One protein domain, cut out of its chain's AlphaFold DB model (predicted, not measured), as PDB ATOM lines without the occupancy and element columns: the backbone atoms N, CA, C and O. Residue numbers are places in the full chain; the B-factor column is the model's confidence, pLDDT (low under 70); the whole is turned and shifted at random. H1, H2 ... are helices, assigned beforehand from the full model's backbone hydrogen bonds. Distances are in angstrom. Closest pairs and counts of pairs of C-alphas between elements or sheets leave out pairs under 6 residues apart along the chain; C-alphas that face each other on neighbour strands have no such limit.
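This is residues 20 to 35 and 129 to 252 of the 255 residues of an uncharacterized protein of Methylobacterium sp. WL103 (UniProt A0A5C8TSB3). One long helix, H5, runs through the domain, and the shorter helices H2, H1 and H7 cross it; H3 and H4 pack on H2, clear of H5, and H6 packs on H1. Residues 159 to 164 stick out as a loop. The printed part has 140 residues with eight named helices, H1 to H8 in order, and no named strand: all helix. It is compact, radius of gyration of the C-alphas 15.3 A, spanning 45 by 39 by 30 A.

Find C-alpha 20 at (292.811, 273.386, 165.738), where H1 begins; it runs to residue 32, 18.3 A. H2, residues 132 to 144, covers 18.1 A; H3 is residues 147 to 154 and H4 residues 169 to 179. From C-alpha 187 at (297.840, 286.471, 141.426), H5 runs 39.5 A to residue 213. H6, residues 222 to 233, covers 17.5 A; H7 is residues 235 to 243 and H8 residues 249 to 252.

Start at the hubs H2 and H5, which touch about perpendicular at 87 degrees, closest at C-alphas 139 and 197, 4.6 A. H7 touches H5 at C-alphas 239 and 203, 5.7 A. H1, with residues 22 to 26 alone, touches H5 at C-alphas 23 and 204, 7.0 A. H6 touches H1 at C-alphas 222 and 22, 3.9 A. H4 touches H2 at C-alphas 172 and 137, 5.4 A; H3 touches H2 at C-alphas 150 and 141, 5.2 A. H8 touches no helix. Every O i to N i+4 pair is within hydrogen-bond range in H1 to H7; H8 is too short for one.

The C-alphas farthest apart, Asp 184 and Arg 215, are 46.6 A apart. Residues 36 to 128 are not printed; C-alphas 35 and 129 stand 17.6 A apart across the cut. H3 to H4 is a long link. Confidence is under 70 in 35 residues, among them 183 to 192 and 237 to 252.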
ATOM      1  N   TYR A  20     293.683 273.236 166.898       94.88
ATOM      2  CA  TYR A  20     292.811 273.386 165.738       94.88
ATOM      3  C   TYR A  20     291.402 273.854 166.118       94.88
ATOM      4  O   TYR A  20     290.887 274.771 165.484       94.88
ATOM      5  N   ASP A  21     290.830 273.294 167.185       94.94
ATOM      6  CA  ASP A  21     289.524 273.690 167.724       94.94
ATOM      7  C   ASP A  21     289.501 275.162 168.150       94.94
ATOM      8  O   ASP A  21     288.624 275.915 167.733       94.94
ATOM      9  N   PHE A  22     290.552 275.616 168.839       96.25
ATOM     10  CA  PHE A  22     290.726 277.032 169.171       96.25
ATOM     11  C   PHE A  22     290.756 277.931 167.925       96.25
ATOM     12  O   PHE A  22     290.016 278.909 167.842       96.25
ATOM     13  N   TYR A  23     291.606 277.620 166.939       95.31
ATOM     14  CA  TYR A  23     291.770 278.486 165.766       95.31
ATOM     15  C   TYR A  23     290.515 278.530 164.888       95.31
ATOM     16  O   TYR A  23     290.201 279.580 164.320       95.31
ATOM     17  N   VAL A  24     289.794 277.410 164.768       94.00
ATOM     18  CA  VAL A  24     288.542 277.352 164.006       94.00
ATOM     19  C   VAL A  24     287.455 278.146 164.718       94.00
ATOM     20  O   VAL A  24     286.804 278.963 164.070       94.00
ATOM     21  N   ALA A  25     287.306 277.983 166.037       94.25
ATOM     22  CA  ALA A  25     286.360 278.762 166.832       94.25
ATOM     23  C   ALA A  25     286.639 280.269 166.732       94.25
ATOM     24  O   ALA A  25     285.746 281.038 166.392       94.25
ATOM     25  N   ALA A  26     287.896 280.684 166.905       92.19
ATOM     26  CA  ALA A  26     288.323 282.072 166.740       92.19
ATOM     27  C   ALA A  26     287.970 282.655 165.361       92.19
ATOM     28  O   ALA A  26     287.508 283.791 165.246       92.19
ATOM     29  N   THR A  27     288.184 281.866 164.305       89.31
ATOM     30  CA  THR A  27     287.863 282.271 162.930       89.31
ATOM     31  C   THR A  27     286.353 282.379 162.713       89.31
ATOM     32  O   THR A  27     285.919 283.320 162.058       89.31
ATOM     33  N   ARG A  28     285.551 281.477 163.297       90.00
ATOM     34  CA  ARG A  28     284.079 281.540 163.239       90.00
ATOM     35  C   ARG A  28     283.532 282.771 163.954       90.00
ATOM     36  O   ARG A  28     282.758 283.498 163.347       90.00
ATOM     37  N   ILE A  29     284.031 283.073 165.157       88.06
ATOM     38  CA  ILE A  29     283.689 284.302 165.895       88.06
ATOM     39  C   ILE A  29     283.877 285.534 164.992       88.06
ATOM     40  O   ILE A  29     282.998 286.381 164.910       88.06
ATOM     41  N   ARG A  30     284.978 285.598 164.227       82.69
ATOM     42  CA  ARG A  30     285.230 286.703 163.282       82.69
ATOM     43  C   ARG A  30     284.181 286.844 162.184       82.69
ATOM     44  O   ARG A  30     283.951 287.938 161.671       82.69
ATOM     45  N   ASP A  31     283.703 285.714 161.681       81.06
ATOM     46  CA  ASP A  31     282.778 285.694 160.556       81.06
ATOM     47  C   ASP A  31     281.354 286.004 161.002       81.06
ATOM     48  O   ASP A  31     280.604 286.600 160.233       81.06
ATOM     49  N   GLU A  32     281.005 285.576 162.216       81.44
ATOM     50  CA  GLU A  32     279.697 285.761 162.838       81.44
ATOM     51  C   GLU A  32     279.510 287.191 163.362       81.44
ATOM     52  O   GLU A  32     278.389 287.695 163.369       81.44
ATOM     53  N   GLU A  33     280.591 287.872 163.756       73.88
ATOM     54  CA  GLU A  33     280.503 289.248 164.231       73.88
ATOM     55  C   GLU A  33     280.393 290.293 163.102       73.88
ATOM     56  O   GLU A  33     281.057 290.185 162.059       73.88
ATOM     57  N   PRO A  34     279.598 291.361 163.315       68.81
ATOM     58  CA  PRO A  34     279.580 292.512 162.425       68.81
ATOM     59  C   PRO A  34     280.979 293.119 162.285       68.81
ATOM     60  O   PRO A  34     281.647 293.420 163.274       68.81
ATOM     61  N   ALA A  35     281.409 293.368 161.047       66.50
ATOM     62  CA  ALA A  35     282.581 294.200 160.808       66.50
ATOM     63  C   ALA A  35     282.218 295.654 161.147       66.50
ATOM     64  O   ALA A  35     281.471 296.292 160.407       66.50
ATOM     65  N   THR A 129     284.352 282.201 150.080       67.69
ATOM     66  CA  THR A 129     285.043 281.189 149.258       67.69
ATOM     67  C   THR A 129     285.716 280.080 150.075       67.69
ATOM     68  O   THR A 129     285.838 278.948 149.603       67.69
ATOM     69  N   LEU A 130     286.144 280.360 151.312       77.75
ATOM     70  CA  LEU A 130     286.857 279.395 152.157       77.75
ATOM     71  C   LEU A 130     286.257 279.298 153.557       77.75
ATOM     72  O   LEU A 130     286.216 280.273 154.308       77.75
ATOM     73  N   SER A 131     285.897 278.075 153.949       84.50
ATOM     74  CA  SER A 131     285.434 277.797 155.308       84.50
ATOM     75  C   SER A 131     286.517 278.133 156.357       84.50
ATOM     76  O   SER A 131     287.717 278.117 156.036       84.50
ATOM     77  N   PRO A 132     286.132 278.447 157.608       87.81
ATOM     78  CA  PRO A 132     287.063 278.707 158.710       87.81
ATOM     79  C   PRO A 132     288.161 277.645 158.851       87.81
ATOM     80  O   PRO A 132     289.343 277.963 158.963       87.81
ATOM     81  N   GLU A 133     287.786 276.374 158.746       90.69
ATOM     82  CA  GLU A 133     288.671 275.213 158.835       90.69
ATOM     83  C   GLU A 133     289.801 275.284 157.817       90.69
ATOM     84  O   GLU A 133     290.976 275.104 158.140       90.69
ATOM     85  N   LYS A 134     289.458 275.595 156.566       87.50
ATOM     86  CA  LYS A 134     290.445 275.701 155.497       87.50
ATOM     87  C   LYS A 134     291.380 276.866 155.715       87.50
ATOM     88  O   LYS A 134     292.583 276.680 155.562       87.50
ATOM     89  N   ARG A 135     290.853 278.033 156.092       87.50
ATOM     90  CA  ARG A 135     291.680 279.213 156.381       87.50
ATOM     91  C   ARG A 135     292.701 278.910 157.475       87.50
ATOM     92  O   ARG A 135     293.875 279.238 157.318       87.50
ATOM     93  N   VAL A 136     292.298 278.179 158.516       92.12
ATOM     94  CA  VAL A 136     293.203 277.708 159.575       92.12
ATOM     95  C   VAL A 136     294.247 276.722 159.044       92.12
ATOM     96  O   VAL A 136     295.436 276.903 159.303       92.12
ATOM     97  N   LEU A 137     293.844 275.697 158.283       92.19
ATOM     98  CA  LEU A 137     294.770 274.707 157.713       92.19
ATOM     99  C   LEU A 137     295.800 275.357 156.773       92.19
ATOM    100  O   LEU A 137     296.988 275.029 156.835       92.19
ATOM    101  N   ILE A 138     295.359 276.296 155.933       89.69
ATOM    102  CA  ILE A 138     296.197 277.056 154.999       89.69
ATOM    103  C   ILE A 138     297.160 277.960 155.776       89.69
ATOM    104  O   ILE A 138     298.372 277.866 155.582       89.69
ATOM    105  N   GLY A 139     296.657 278.766 156.718       90.38
ATOM    106  CA  GLY A 139     297.485 279.632 157.564       90.38
ATOM    107  C   GLY A 139     298.546 278.845 158.339       90.38
ATOM    108  O   GLY A 139     299.727 279.204 158.330       90.38
ATOM    109  N   ALA A 140     298.167 277.701 158.917       92.38
ATOM    110  CA  ALA A 140     299.089 276.798 159.599       92.38
ATOM    111  C   ALA A 140     300.161 276.238 158.653       92.38
ATOM    112  O   ALA A 140     301.342 276.184 159.021       92.38
ATOM    113  N   ARG A 141     299.774 275.832 157.435       93.62
ATOM    114  CA  ARG A 141     300.684 275.309 156.405       93.62
ATOM    115  C   ARG A 141     301.700 276.345 155.954       93.62
ATOM    116  O   ARG A 141     302.880 276.008 155.832       93.62
ATOM    117  N   LEU A 142     301.244 277.566 155.702       88.75
ATOM    118  CA  LEU A 142     302.080 278.682 155.277       88.75
ATOM    119  C   LEU A 142     303.055 279.078 156.396       88.75
ATOM    120  O   LEU A 142     304.249 279.209 156.155       88.75
ATOM    121  N   CYS A 143     302.594 279.131 157.650       87.81
ATOM    122  CA  CYS A 143     303.446 279.454 158.800       87.81
ATOM    123  C   CYS A 143     304.444 278.354 159.192       87.81
ATOM    124  O   CYS A 143     305.424 278.623 159.886       87.81
ATOM    125  N   SER A 144     304.166 277.096 158.846       88.88
ATOM    126  CA  SER A 144     304.980 275.946 159.273       88.88
ATOM    127  C   SER A 144     305.898 275.410 158.176       88.88
ATOM    128  O   SER A 144     306.710 274.526 158.453       88.88
ATOM    129  N   GLY A 145     305.749 275.883 156.935       87.69
ATOM    130  CA  GLY A 145     306.548 275.464 155.778       87.69
ATOM    131  C   GLY A 145     306.291 274.031 155.285       87.69
ATOM    132  O   GLY A 145     306.696 273.691 154.179       87.69
ATOM    133  N   SER A 146     305.563 273.198 156.038       93.25
ATOM    134  CA  SER A 146     305.224 271.815 155.663       93.25
ATOM    135  C   SER A 146     303.874 271.375 156.234       93.25
ATOM    136  O   SER A 146     303.431 271.878 157.272       93.25
ATOM    137  N   SER A 147     303.221 270.431 155.551       91.81
ATOM    138  CA  SER A 147     301.909 269.906 155.953       91.81
ATOM    139  C   SER A 147     301.991 269.042 157.209       91.81
ATOM    140  O   SER A 147     301.081 269.090 158.030       91.81
ATOM    141  N   ASP A 148     303.094 268.312 157.396       91.94
ATOM    142  CA  ASP A 148     303.338 267.505 158.596       91.94
ATOM    143  C   ASP A 148     303.486 268.379 159.846       91.94
ATOM    144  O   ASP A 148     302.765 268.183 160.823       91.94
ATOM    145  N   LYS A 149     304.347 269.409 159.799       93.00
ATOM    146  CA  LYS A 149     304.533 270.327 160.938       93.00
ATOM    147  C   LYS A 149     303.257 271.099 161.264       93.00
ATOM    148  O   LYS A 149     302.968 271.336 162.434       93.00
ATOM    149  N   ALA A 150     302.498 271.499 160.245       93.31
ATOM    150  CA  ALA A 150     301.213 272.158 160.445       93.31
ATOM    151  C   ALA A 150     300.214 271.231 161.150       93.31
ATOM    152  O   ALA A 150     299.633 271.630 162.154       93.31
ATOM    153  N   ALA A 151     300.069 269.988 160.682       91.69
ATOM    154  CA  ALA A 151     299.201 268.995 161.311       91.69
ATOM    155  C   ALA A 151     299.616 268.711 162.766       91.69
ATOM    156  O   ALA A 151     298.774 268.730 163.657       91.69
ATOM    157  N   GLN A 152     300.916 268.536 163.023       92.38
ATOM    158  CA  GLN A 152     301.448 268.334 164.372       92.38
ATOM    159  C   GLN A 152     301.081 269.488 165.316       92.38
ATOM    160  O   GLN A 152     300.573 269.242 166.406       92.38
ATOM    161  N   ARG A 153     301.297 270.741 164.892       93.31
ATOM    162  CA  ARG A 153     300.961 271.939 165.686       93.31
ATOM    163  C   ARG A 153     299.462 272.067 165.944       93.31
ATOM    164  O   ARG A 153     299.045 272.435 167.035       93.31
ATOM    165  N   LEU A 154     298.647 271.775 164.937       93.88
ATOM    166  CA  LEU A 154     297.192 271.846 165.048       93.88
ATOM    167  C   LEU A 154     296.618 270.755 165.970       93.88
ATOM    168  O   LEU A 154     295.584 270.975 166.597       93.88
ATOM    169  N   ASN A 155     297.315 269.626 166.109       92.81
ATOM    170  CA  ASN A 155     296.953 268.532 167.012       92.81
ATOM    171  C   ASN A 155     297.416 268.725 168.465       92.81
ATOM    172  O   ASN A 155     297.144 267.862 169.300       92.81
ATOM    173  N   GLU A 156     298.118 269.812 168.797       92.12
ATOM    174  CA  GLU A 156     298.469 270.114 170.188       92.12
ATOM    175  C   GLU A 156     297.213 270.106 171.075       92.12
ATOM    176  O   GLU A 156     296.231 270.769 170.748       92.12
ATOM    177  N   GLY A 157     297.257 269.391 172.203       85.81
ATOM    178  CA  GLY A 157     296.127 269.252 173.134       85.81
ATOM    179  C   GLY A 157     295.291 267.982 172.947       85.81
ATOM    180  O   GLY A 157     294.500 267.650 173.823       85.81
ATOM    181  N   ILE A 158     295.490 267.217 171.867       86.38
ATOM    182  CA  ILE A 158     294.820 265.920 171.694       86.38
ATOM    183  C   ILE A 158     295.459 264.880 172.623       86.38
ATOM    184  O   ILE A 158     296.668 264.649 172.566       86.38
ATOM    185  N   GLN A 159     294.646 264.223 173.456       76.88
ATOM    186  CA  GLN A 159     295.129 263.165 174.342       76.88
ATOM    187  C   GLN A 159     295.519 261.894 173.561       76.88
ATOM    188  O   GLN A 159     294.752 261.441 172.700       76.88
ATOM    189  N   PRO A 160     296.678 261.275 173.862       68.69
ATOM    190  CA  PRO A 160     297.049 259.981 173.295       68.69
ATOM    191  C   PRO A 160     295.992 258.913 173.620       68.69
ATOM    192  O   PRO A 160     295.613 258.754 174.775       68.69
ATOM    193  N   GLY A 161     295.517 258.177 172.609       64.88
ATOM    194  CA  GLY A 161     294.519 257.110 172.788       64.88
ATOM    195  C   GLY A 161     293.055 257.568 172.843       64.88
ATOM    196  O   GLY A 161     292.174 256.738 173.043       64.88
ATOM    197  N   GLY A 162     292.777 258.861 172.636       64.81
ATOM    198  CA  GLY A 162     291.411 259.379 172.559       64.81
ATOM    199  C   GLY A 162     290.590 258.807 171.384       64.81
ATOM    200  O   GLY A 162     291.153 258.337 170.391       64.81
ATOM    201  N   PRO A 163     289.246 258.880 171.456       62.12
ATOM    202  CA  PRO A 163     288.346 258.253 170.480       62.12
ATOM    203  C   PRO A 163     288.394 258.899 169.086       62.12
ATOM    204  O   PRO A 163     288.085 258.244 168.092       62.12
ATOM    205  N   LYS A 164     288.788 260.178 168.985       70.88
ATOM    206  CA  LYS A 164     288.947 260.887 167.706       70.88
ATOM    207  C   LYS A 164     290.424 261.026 167.347       70.88
ATOM    208  O   LYS A 164     291.222 261.538 168.128       70.88
ATOM    209  N   ARG A 165     290.775 260.614 166.125       76.44
ATOM    210  CA  ARG A 165     292.105 260.851 165.547       76.44
ATOM    211  C   ARG A 165     292.225 262.315 165.114       76.44
ATOM    212  O   ARG A 165     291.290 262.863 164.539       76.44
ATOM    213  N   GLY A 166     293.376 262.925 165.388       83.75
ATOM    214  CA  GLY A 166     293.687 264.288 164.956       83.75
ATOM    215  C   GLY A 166     293.917 264.421 163.447       83.75
ATOM    216  O   GLY A 166     293.793 263.472 162.668       83.75
ATOM    217  N   LEU A 167     294.319 265.616 163.027       88.31
ATOM    218  CA  LEU A 167     294.658 265.927 161.645       88.31
ATOM    219  C   LEU A 167     295.932 265.195 161.202       88.31
ATOM    220  O   LEU A 167     296.994 265.338 161.796       88.31
ATOM    221  N   GLY A 168     295.859 264.460 160.097       89.12
ATOM    222  CA  GLY A 168     297.033 264.054 159.317       89.12
ATOM    223  C   GLY A 168     297.488 265.106 158.293       89.12
ATOM    224  O   GLY A 168     296.712 265.974 157.886       89.12
ATOM    225  N   ARG A 169     298.718 264.953 157.781       90.62
ATOM    226  CA  ARG A 169     299.320 265.802 156.726       90.62
ATOM    227  C   ARG A 169     298.456 265.952 155.473       90.62
ATOM    228  O   ARG A 169     298.499 266.983 154.806       90.62
ATOM    229  N   HIS A 170     297.674 264.923 155.147       89.12
ATOM    230  CA  HIS A 170     296.846 264.893 153.947       89.12
ATOM    231  C   HIS A 170     295.668 265.870 154.028       89.12
ATOM    232  O   HIS A 170     295.326 266.444 153.000       89.12
ATOM    233  N   HIS A 171     295.113 266.135 155.218       90.00
ATOM    234  CA  HIS A 171     294.080 267.166 155.386       90.00
ATOM    235  C   HIS A 171     294.641 268.546 155.036       90.00
ATOM    236  O   HIS A 171     294.100 269.254 154.190       90.00
ATOM    237  N   VAL A 172     295.802 268.880 155.612       90.31
ATOM    238  CA  VAL A 172     296.488 270.156 155.373       90.31
ATOM    239  C   VAL A 172     296.897 270.300 153.903       90.31
ATOM    240  O   VAL A 172     296.665 271.339 153.289       90.31
ATOM    241  N   TYR A 173     297.479 269.249 153.316       89.38
ATOM    242  CA  TYR A 173     297.879 269.243 151.908       89.38
ATOM    243  C   TYR A 173     296.688 269.469 150.970       89.38
ATOM    244  O   TYR A 173     296.761 270.311 150.078       89.38
ATOM    245  N   ARG A 174     295.579 268.750 151.184       88.12
ATOM    246  CA  ARG A 174     294.376 268.877 150.350       88.12
ATOM    247  C   ARG A 174     293.749 270.265 150.467       88.12
ATOM    248  O   ARG A 174     293.365 270.819 149.443       88.12
ATOM    249  N   ALA A 175     293.704 270.848 151.668       87.88
ATOM    250  CA  ALA A 175     293.215 272.212 151.869       87.88
ATOM    251  C   ALA A 175     294.055 273.246 151.098       87.88
ATOM    252  O   ALA A 175     293.496 274.060 150.367       87.88
ATOM    253  N   MET A 176     295.388 273.165 151.191       86.44
ATOM    254  CA  MET A 176     296.296 274.057 150.459       86.44
ATOM    255  C   MET A 176     296.164 273.895 148.942       86.44
ATOM    256  O   MET A 176     296.127 274.866 148.194       86.44
ATOM    257  N   HIS A 177     296.074 272.656 148.472       85.12
ATOM    258  CA  HIS A 177     295.961 272.374 147.050       85.12
ATOM    259  C   HIS A 177     294.610 272.818 146.467       85.12
ATOM    260  O   HIS A 177     294.560 273.300 145.341       85.12
ATOM    261  N   ALA A 178     293.520 272.699 147.233       80.88
ATOM    262  CA  ALA A 178     292.226 273.259 146.851       80.88
ATOM    263  C   ALA A 178     292.268 274.794 146.792       80.88
ATOM    264  O   ALA A 178     291.712 275.374 145.868       80.88
ATOM    265  N   PHE A 179     292.964 275.439 147.733       80.44
ATOM    266  CA  PHE A 179     293.150 276.890 147.746       80.44
ATOM    267  C   PHE A 179     293.877 277.408 146.500       80.44
ATOM    268  O   PHE A 179     293.398 278.330 145.853       80.44
ATOM    269  N   LEU A 180     294.978 276.763 146.106       78.81
ATOM    270  CA  LEU A 180     295.742 277.135 144.906       78.81
ATOM    271  C   LEU A 180     294.987 276.907 143.588       78.81
ATOM    272  O   LEU A 180     295.435 277.355 142.540       78.81
ATOM    273  N   ARG A 181     293.872 276.170 143.628       76.88
ATOM    274  CA  ARG A 181     293.033 275.853 142.467       76.88
ATOM    275  C   ARG A 181     291.727 276.635 142.442       76.88
ATOM    276  O   ARG A 181     290.876 276.327 141.610       76.88
ATOM    277  N   LEU A 182     291.535 277.586 143.357       71.12
ATOM    278  CA  LEU A 182     290.351 278.432 143.326       71.12
ATOM    279  C   LEU A 182     290.337 279.216 142.003       71.12
ATOM    280  O   LEU A 182     291.291 279.952 141.738       71.12
ATOM    281  N   PRO A 183     289.305 279.036 141.159       60.25
ATOM    282  CA  PRO A 183     289.188 279.794 139.923       60.25
ATOM    283  C   PRO A 183     288.988 281.280 140.245       60.25
ATOM    284  O   PRO A 183     288.511 281.630 141.324       60.25
ATOM    285  N   ASP A 184     289.354 282.140 139.298       57.94
ATOM    286  CA  ASP A 184     289.033 283.574 139.304       57.94
ATOM    287  C   ASP A 184     289.772 284.453 140.330       57.94
ATOM    288  O   ASP A 184     289.442 285.631 140.483       57.94
ATOM    289  N   PHE A 185     290.821 283.950 140.988       59.16
ATOM    290  CA  PHE A 185     291.718 284.812 141.759       59.16
ATOM    291  C   PHE A 185     292.873 285.306 140.890       59.16
ATOM    292  O   PHE A 185     293.662 284.520 140.372       59.16
ATOM    293  N   SER A 186     293.008 286.627 140.768       63.97
ATOM    294  CA  SER A 186     294.244 287.218 140.256       63.97
ATOM    295  C   SER A 186     295.412 286.863 141.181       63.97
ATOM    296  O   SER A 186     295.232 286.745 142.397       63.97
ATOM    297  N   ASP A 187     296.627 286.747 140.637       66.62
ATOM    298  CA  ASP A 187     297.840 286.471 141.426       66.62
ATOM    299  C   ASP A 187     297.988 287.412 142.631       66.62
ATOM    300  O   ASP A 187     298.433 287.011 143.708       66.62
ATOM    301  N   PHE A 188     297.573 288.669 142.465       64.12
ATOM    302  CA  PHE A 188     297.545 289.655 143.537       64.12
ATOM    303  C   PHE A 188     296.569 289.274 144.661       64.12
ATOM    304  O   PHE A 188     296.940 289.328 145.832       64.12
ATOM    305  N   ALA A 189     295.347 288.848 144.326       63.78
ATOM    306  CA  ALA A 189     294.343 288.450 145.311       63.78
ATOM    307  C   ALA A 189     294.771 287.194 146.090       63.78
ATOM    308  O   ALA A 189     294.631 287.157 147.311       63.78
ATOM    309  N   ILE A 190     295.386 286.209 145.420       66.38
ATOM    310  CA  ILE A 190     295.950 285.022 146.091       66.38
ATOM    311  C   ILE A 190     297.039 285.434 147.088       66.38
ATOM    312  O   ILE A 190     297.046 284.966 148.227       66.38
ATOM    313  N   ARG A 191     297.958 286.323 146.685       66.44
ATOM    314  CA  ARG A 191     299.040 286.808 147.558       66.44
ATOM    315  C   ARG A 191     298.504 287.591 148.757       66.44
ATOM    316  O   ARG A 191     298.977 287.370 149.868       66.44
ATOM    317  N   ALA A 192     297.514 288.457 148.551       65.69
ATOM    318  CA  ALA A 192     296.869 289.197 149.632       65.69
ATOM    319  C   ALA A 192     296.202 288.252 150.647       65.69
ATOM    320  O   ALA A 192     296.408 288.394 151.851       65.69
ATOM    321  N   GLU A 193     295.486 287.228 150.176       70.25
ATOM    322  CA  GLU A 193     294.865 286.218 151.045       70.25
ATOM    323  C   GLU A 193     295.891 285.369 151.802       70.25
ATOM    324  O   GLU A 193     295.746 285.117 152.998       70.25
ATOM    325  N   ILE A 194     296.989 284.979 151.147       73.31
ATOM    326  CA  ILE A 194     298.112 284.295 151.805       73.31
ATOM    327  C   ILE A 194     298.642 285.133 152.972       73.31
ATOM    328  O   ILE A 194     298.830 284.596 154.067       73.31
ATOM    329  N   LEU A 195     298.865 286.433 152.755       69.69
ATOM    330  CA  LEU A 195     299.337 287.343 153.797       69.69
ATOM    331  C   LEU A 195     298.344 287.421 154.957       69.69
ATOM    332  O   LEU A 195     298.747 287.261 156.111       69.69
ATOM    333  N   LEU A 196     297.051 287.570 154.661       74.06
ATOM    334  CA  LEU A 196     295.997 287.603 155.671       74.06
ATOM    335  C   LEU A 196     295.928 286.299 156.479       74.06
ATOM    336  O   LEU A 196     295.871 286.346 157.707       74.06
ATOM    337  N   PHE A 197     295.969 285.124 155.843       79.06
ATOM    338  CA  PHE A 197     295.935 283.843 156.563       79.06
ATOM    339  C   PHE A 197     297.165 283.629 157.440       79.06
ATOM    340  O   PHE A 197     297.031 283.150 158.569       79.06
ATOM    341  N   VAL A 198     298.352 283.986 156.946       79.19
ATOM    342  CA  VAL A 198     299.601 283.897 157.713       79.19
ATOM    343  C   VAL A 198     299.542 284.800 158.934       79.19
ATOM    344  O   VAL A 198     299.840 284.354 160.045       79.19
ATOM    345  N   ASP A 199     299.145 286.050 158.736       78.62
ATOM    346  CA  ASP A 199     299.111 287.044 159.794       78.62
ATOM    347  C   ASP A 199     298.050 286.716 160.860       78.62
ATOM    348  O   ASP A 199     298.370 286.633 162.050       78.62
ATOM    349  N   ASN A 200     296.824 286.383 160.439       81.75
ATOM    350  CA  ASN A 200     295.763 285.918 161.337       81.75
ATOM    351  C   ASN A 200     296.224 284.714 162.171       81.75
ATOM    352  O   ASN A 200     296.040 284.688 163.387       81.75
ATOM    353  N   PHE A 201     296.851 283.718 161.536       87.56
ATOM    354  CA  PHE A 201     297.282 282.506 162.226       87.56
ATOM    355  C   PHE A 201     298.407 282.777 163.234       87.56
ATOM    356  O   PHE A 201     298.370 282.273 164.359       87.56
ATOM    357  N   ARG A 202     299.412 283.582 162.864       87.25
ATOM    358  CA  ARG A 202     300.508 283.968 163.772       87.25
ATOM    359  C   ARG A 202     299.986 284.727 164.981       87.25
ATOM    360  O   ARG A 202     300.388 284.429 166.106       87.25
ATOM    361  N   THR A 203     299.083 285.664 164.737       85.19
ATOM    362  CA  THR A 203     298.480 286.497 165.770       85.19
ATOM    363  C   THR A 203     297.648 285.649 166.726       85.19
ATOM    364  O   THR A 203     297.934 285.626 167.923       85.19
ATOM    365  N   LEU A 204     296.732 284.823 166.214       91.00
ATOM    366  CA  LEU A 204     295.954 283.900 167.045       91.00
ATOM    367  C   LEU A 204     296.840 282.926 167.827       91.00
ATOM    368  O   LEU A 204     296.543 282.600 168.975       91.00
ATOM    369  N   ARG A 205     297.958 282.469 167.248       91.56
ATOM    370  CA  ARG A 205     298.914 281.612 167.961       91.56
ATOM    371  C   ARG A 205     299.537 282.333 169.157       91.56
ATOM    372  O   ARG A 205     299.698 281.720 170.217       91.56
ATOM    373  N   ARG A 206     299.895 283.613 169.011       88.88
ATOM    374  CA  ARG A 206     300.407 284.441 170.117       88.88
ATOM    375  C   ARG A 206     299.344 284.640 171.187       88.88
ATOM    376  O   ARG A 206     299.632 284.386 172.353       88.88
ATOM    377  N   VAL A 207     298.125 285.002 170.785       88.62
ATOM    378  CA  VAL A 207     296.980 285.168 171.691       88.62
ATOM    379  C   VAL A 207     296.732 283.890 172.489       88.62
ATOM    380  O   VAL A 207     296.730 283.938 173.715       88.62
ATOM    381  N   ARG A 208     296.655 282.728 171.826       92.25
ATOM    382  CA  ARG A 208     296.525 281.423 172.493       92.25
ATOM    383  C   ARG A 208     297.644 281.180 173.502       92.25
ATOM    384  O   ARG A 208     297.386 280.768 174.626       92.25
ATOM    385  N   THR A 209     298.893 281.424 173.104       90.06
ATOM    386  CA  THR A 209     300.063 281.188 173.969       90.06
ATOM    387  C   THR A 209     300.021 282.077 175.214       90.06
ATOM    388  O   THR A 209     300.216 281.584 176.323       90.06
ATOM    389  N   ARG A 210     299.709 283.369 175.045       88.12
ATOM    390  CA  ARG A 210     299.558 284.330 176.148       88.12
ATOM    391  C   ARG A 210     298.395 283.961 177.065       88.12
ATOM    392  O   ARG A 210     298.556 283.968 178.281       88.12
ATOM    393  N   ALA A 211     297.252 283.587 176.494       87.94
ATOM    394  CA  ALA A 211     296.071 283.219 177.260       87.94
ATOM    395  C   ALA A 211     296.326 281.987 178.138       87.94
ATOM    396  O   ALA A 211     296.030 282.027 179.329       87.94
ATOM    397  N   ARG A 212     296.983 280.943 177.611       87.31
ATOM    398  CA  ARG A 212     297.332 279.738 178.394       87.31
ATOM    399  C   ARG A 212     298.282 280.018 179.563       87.31
ATOM    400  O   ARG A 212     298.254 279.290 180.550       87.31
ATOM    401  N   ALA A 213     299.107 281.063 179.475       86.50
ATOM    402  CA  ALA A 213     299.966 281.493 180.580       86.50
ATOM    403  C   ALA A 213     299.207 282.299 181.652       86.50
ATOM    404  O   ALA A 213     299.679 282.439 182.781       86.50
ATOM    405  N   HIS A 214     298.031 282.837 181.326       86.81
ATOM    406  CA  HIS A 214     297.285 283.726 182.201       86.81
ATOM    407  C   HIS A 214     296.325 282.953 183.119       86.81
ATOM    408  O   HIS A 214     295.526 282.126 182.680       86.81
ATOM    409  N   ARG A 215     296.342 283.276 184.420       87.75
ATOM    410  CA  ARG A 215     295.578 282.552 185.459       87.75
ATOM    411  C   ARG A 215     294.078 282.432 185.179       87.75
ATOM    412  O   ARG A 215     293.484 281.421 185.526       87.75
ATOM    413  N   SER A 216     293.477 283.446 184.556       85.19
ATOM    414  CA  SER A 216     292.034 283.473 184.277       85.19
ATOM    415  C   SER A 216     291.577 282.510 183.182       85.19
ATOM    416  O   SER A 216     290.379 282.308 183.063       85.19
ATOM    417  N   PHE A 217     292.493 281.942 182.397       89.56
ATOM    418  CA  PHE A 217     292.159 280.980 181.341       89.56
ATOM    419  C   PHE A 217     292.740 279.588 181.627       89.56
ATOM    420  O   PHE A 217     292.833 278.741 180.741       89.56
ATOM    421  N   ARG A 218     293.180 279.346 182.868       88.31
ATOM    422  CA  ARG A 218     293.761 278.064 183.265       88.31
ATOM    423  C   ARG A 218     292.722 276.951 183.109       88.31
ATOM    424  O   ARG A 218     291.632 277.055 183.655       88.31
ATOM    425  N   GLY A 219     293.109 275.874 182.428       86.31
ATOM    426  CA  GLY A 219     292.253 274.706 182.208       86.31
ATOM    427  C   GLY A 219     291.274 274.849 181.040       86.31
ATOM    428  O   GLY A 219     290.635 273.863 180.699       86.31
ATOM    429  N   LEU A 220     291.193 276.028 180.415       92.00
ATOM    430  CA  LEU A 220     290.444 276.222 179.179       92.00
ATOM    431  C   LEU A 220     291.346 275.907 177.986       92.00
ATOM    432  O   LEU A 220     292.473 276.401 177.896       92.00
ATOM    433  N   ASP A 221     290.828 275.135 177.042       92.50
ATOM    434  CA  ASP A 221     291.508 274.784 175.800       92.50
ATOM    435  C   ASP A 221     290.507 274.822 174.628       92.50
ATOM    436  O   ASP A 221     289.307 275.019 174.815       92.50
ATOM    437  N   GLY A 222     291.002 274.665 173.397       93.44
ATOM    438  CA  GLY A 222     290.154 274.597 172.203       93.44
ATOM    439  C   GLY A 222     289.171 275.765 172.069       93.44
ATOM    440  O   GLY A 222     289.540 276.930 172.241       93.44
ATOM    441  N   ARG A 223     287.921 275.440 171.739       94.94
ATOM    442  CA  ARG A 223     286.822 276.396 171.572       94.94
ATOM    443  C   ARG A 223     286.534 277.226 172.823       94.94
ATOM    444  O   ARG A 223     286.402 278.440 172.701       94.94
ATOM    445  N   GLU A 224     286.503 276.603 174.000       94.38
ATOM    446  CA  GLU A 224     286.188 277.283 175.268       94.38
ATOM    447  C   GLU A 224     287.176 278.418 175.552       94.38
ATOM    448  O   GLU A 224     286.795 279.504 175.984       94.38
ATOM    449  N   LEU A 225     288.458 278.201 175.244       94.19
ATOM    450  CA  LEU A 225     289.473 279.241 175.366       94.19
ATOM    451  C   LEU A 225     289.215 280.415 174.404       94.19
ATOM    452  O   LEU A 225     289.413 281.566 174.787       94.19
ATOM    453  N   ALA A 226     288.798 280.149 173.163       93.19
ATOM    454  CA  ALA A 226     288.505 281.202 172.187       93.19
ATOM    455  C   ALA A 226     287.295 282.045 172.617       93.19
ATOM    456  O   ALA A 226     287.365 283.274 172.586       93.19
ATOM    457  N   GLU A 227     286.228 281.384 173.065       92.69
ATOM    458  CA  GLU A 227     285.007 282.025 173.557       92.69
ATOM    459  C   GLU A 227     285.289 282.854 174.817       92.69
ATOM    460  O   GLU A 227     284.961 284.036 174.845       92.69
ATOM    461  N   ALA A 228     286.017 282.312 175.798       89.75
ATOM    462  CA  ALA A 228     286.340 283.033 177.031       89.75
ATOM    463  C   ALA A 228     287.209 284.283 176.800       89.75
ATOM    464  O   ALA A 228     287.038 285.304 177.472       89.75
ATOM    465  N   ILE A 229     288.167 284.230 175.863       87.88
ATOM    466  CA  ILE A 229     288.944 285.422 175.485       87.88
ATOM    467  C   ILE A 229     288.026 286.445 174.815       87.88
ATOM    468  O   ILE A 229     288.097 287.635 175.129       87.88
ATOM    469  N   HIS A 230     287.175 285.980 173.901       87.56
ATOM    470  CA  HIS A 230     286.283 286.844 173.152       87.56
ATOM    471  C   HIS A 230     285.277 287.562 174.059       87.56
ATOM    472  O   HIS A 230     285.171 288.783 173.986       87.56
ATOM    473  N   GLU A 231     284.630 286.841 174.975       83.88
ATOM    474  CA  GLU A 231     283.686 287.396 175.948       83.88
ATOM    475  C   GLU A 231     284.306 288.492 176.816       83.88
ATOM    476  O   GLU A 231     283.633 289.460 177.167       83.88
ATOM    477  N   ARG A 232     285.592 288.360 177.155       78.88
ATOM    478  CA  ARG A 232     286.260 289.278 178.075       78.88
ATOM    479  C   ARG A 232     286.760 290.564 177.422       78.88
ATOM    480  O   ARG A 232     286.832 291.584 178.106       78.88
ATOM    481  N   SER A 233     287.227 290.524 176.173       64.81
ATOM    482  CA  SER A 233     287.983 291.659 175.605       64.81
ATOM    483  C   SER A 233     287.916 291.804 174.084       64.81
ATOM    484  O   SER A 233     288.751 292.521 173.544       64.81
ATOM    485  N   ASP A 234     286.976 291.137 173.404       73.25
ATOM    486  CA  ASP A 234     286.960 291.000 171.940       73.25
ATOM    487  C   ASP A 234     288.271 290.362 171.420       73.25
ATOM    488  O   ASP A 234     289.335 290.972 171.308       73.25
ATOM    489  N   LEU A 235     288.195 289.072 171.089       77.69
ATOM    490  CA  LEU A 235     289.326 288.284 170.598       77.69
ATOM    491  C   LEU A 235     290.051 288.938 169.411       77.69
ATOM    492  O   LEU A 235     291.276 288.834 169.324       77.69
ATOM    493  N   TRP A 236     289.331 289.597 168.501       73.31
ATOM    494  CA  TRP A 236     289.943 290.197 167.318       73.31
ATOM    495  C   TRP A 236     290.564 291.557 167.613       73.31
ATOM    496  O   TRP A 236     291.627 291.842 167.070       73.31
ATOM    497  N   HIS A 237     290.033 292.307 168.577       69.44
ATOM    498  CA  HIS A 237     290.743 293.457 169.140       69.44
ATOM    499  C   HIS A 237     292.053 293.045 169.845       69.44
ATOM    500  O   HIS A 237     293.100 293.671 169.666       69.44
ATOM    501  N   VAL A 238     292.049 291.943 170.609       66.19
ATOM    502  CA  VAL A 238     293.284 291.386 171.199       66.19
ATOM    503  C   VAL A 238     294.283 290.983 170.107       66.19
ATOM    504  O   VAL A 238     295.490 291.189 170.268       66.19
ATOM    505  N   CYS A 239     293.797 290.432 168.992       69.62
ATOM    506  CA  CYS A 239     294.626 290.150 167.825       69.62
ATOM    507  C   CYS A 239     295.228 291.428 167.228       69.62
ATOM    508  O   CYS A 239     296.438 291.460 167.023       69.62
ATOM    509  N   ASP A 240     294.432 292.472 167.000       65.56
ATOM    510  CA  ASP A 240     294.894 293.721 166.386       65.56
ATOM    511  C   ASP A 240     296.002 294.386 167.219       65.56
ATOM    512  O   ASP A 240     297.087 294.622 166.696       65.56
ATOM    513  N   ARG A 241     295.841 294.506 168.545       62.69
ATOM    514  CA  ARG A 241     296.925 295.001 169.425       62.69
ATOM    515  C   ARG A 241     298.181 294.128 169.394       62.69
ATOM    516  O   ARG A 241     299.299 294.612 169.522       62.69
ATOM    517  N   THR A 242     298.016 292.815 169.228       59.09
ATOM    518  CA  THR A 242     299.148 291.876 169.139       59.09
ATOM    519  C   THR A 242     299.880 291.976 167.789       59.09
ATOM    520  O   THR A 242     301.029 291.527 167.685       59.09
ATOM    521  N   ARG A 243     299.242 292.548 166.753       59.84
ATOM    522  CA  ARG A 243     299.873 292.834 165.456       59.84
ATOM    523  C   ARG A 243     300.758 294.066 165.493       59.84
ATOM    524  O   ARG A 243     301.791 294.041 164.840       59.84
ATOM    525  N   ASP A 244     300.420 295.077 166.285       52.88
ATOM    526  CA  ASP A 244     301.254 296.282 166.433       52.88
ATOM    527  C   ASP A 244     302.611 295.976 167.104       52.88
ATOM    528  O   ASP A 244     303.572 296.732 166.998       52.88
ATOM    529  N   GLU A 245     302.731 294.799 167.723       48.91
ATOM    530  CA  GLU A 245     303.983 294.232 168.237       48.91
ATOM    531  C   GLU A 245     304.731 293.343 167.204       48.91
ATOM    532  O   GLU A 245     305.683 292.634 167.552       48.91
ATOM    533  N   LEU A 246     304.284 293.274 165.942       33.94
ATOM    534  CA  LEU A 246     304.988 292.596 164.844       33.94
ATOM    535  C   LEU A 246     305.885 293.587 164.087       33.94
ATOM    536  O   LEU A 246     305.455 294.698 163.792       33.94
ATOM    537  N   PRO A 247     307.108 293.191 163.683       30.64
ATOM    538  CA  PRO A 247     307.871 293.988 162.731       30.64
ATOM    539  C   PRO A 247     307.103 294.095 161.399       30.64
ATOM    540  O   PRO A 247     306.431 293.133 161.004       30.64
ATOM    541  N   PRO A 248     307.205 295.230 160.687       32.41
ATOM    542  CA  PRO A 248     306.419 295.486 159.488       32.41
ATOM    543  C   PRO A 248     306.655 294.433 158.388       32.41
ATOM    544  O   PRO A 248     307.778 293.994 158.121       32.41
ATOM    545  N   LEU A 249     305.558 294.066 157.714       31.56
ATOM    546  CA  LEU A 249     305.449 293.108 156.600       31.56
ATOM    547  C   LEU A 249     306.548 293.132 155.507       31.56
ATOM    548  O   LEU A 249     306.850 292.044 155.012       31.56
ATOM    549  N   PRO A 250     307.187 294.259 155.120       27.12
ATOM    550  CA  PRO A 250     308.285 294.257 154.142       27.12
ATOM    551  C   PRO A 250     309.472 293.330 154.461       27.12
ATOM    552  O   PRO A 250     310.193 292.950 153.544       27.12
ATOM    553  N   VAL A 251     309.653 292.883 155.708       31.84
ATOM    554  CA  VAL A 251     310.724 291.929 156.074       31.84
ATOM    555  C   VAL A 251     310.407 290.479 155.652       31.84
ATOM    556  O   VAL A 251     311.303 289.648 155.551       31.84
ATOM    557  N   LEU A 252     309.143 290.144 155.369       28.73
ATOM    558  CA  LEU A 252     308.691 288.759 155.142       28.73
ATOM    559  C   LEU A 252     308.587 288.343 153.667       28.73
ATOM    560  O   LEU A 252     308.320 287.176 153.396       28.73
TER     561      LEU A 252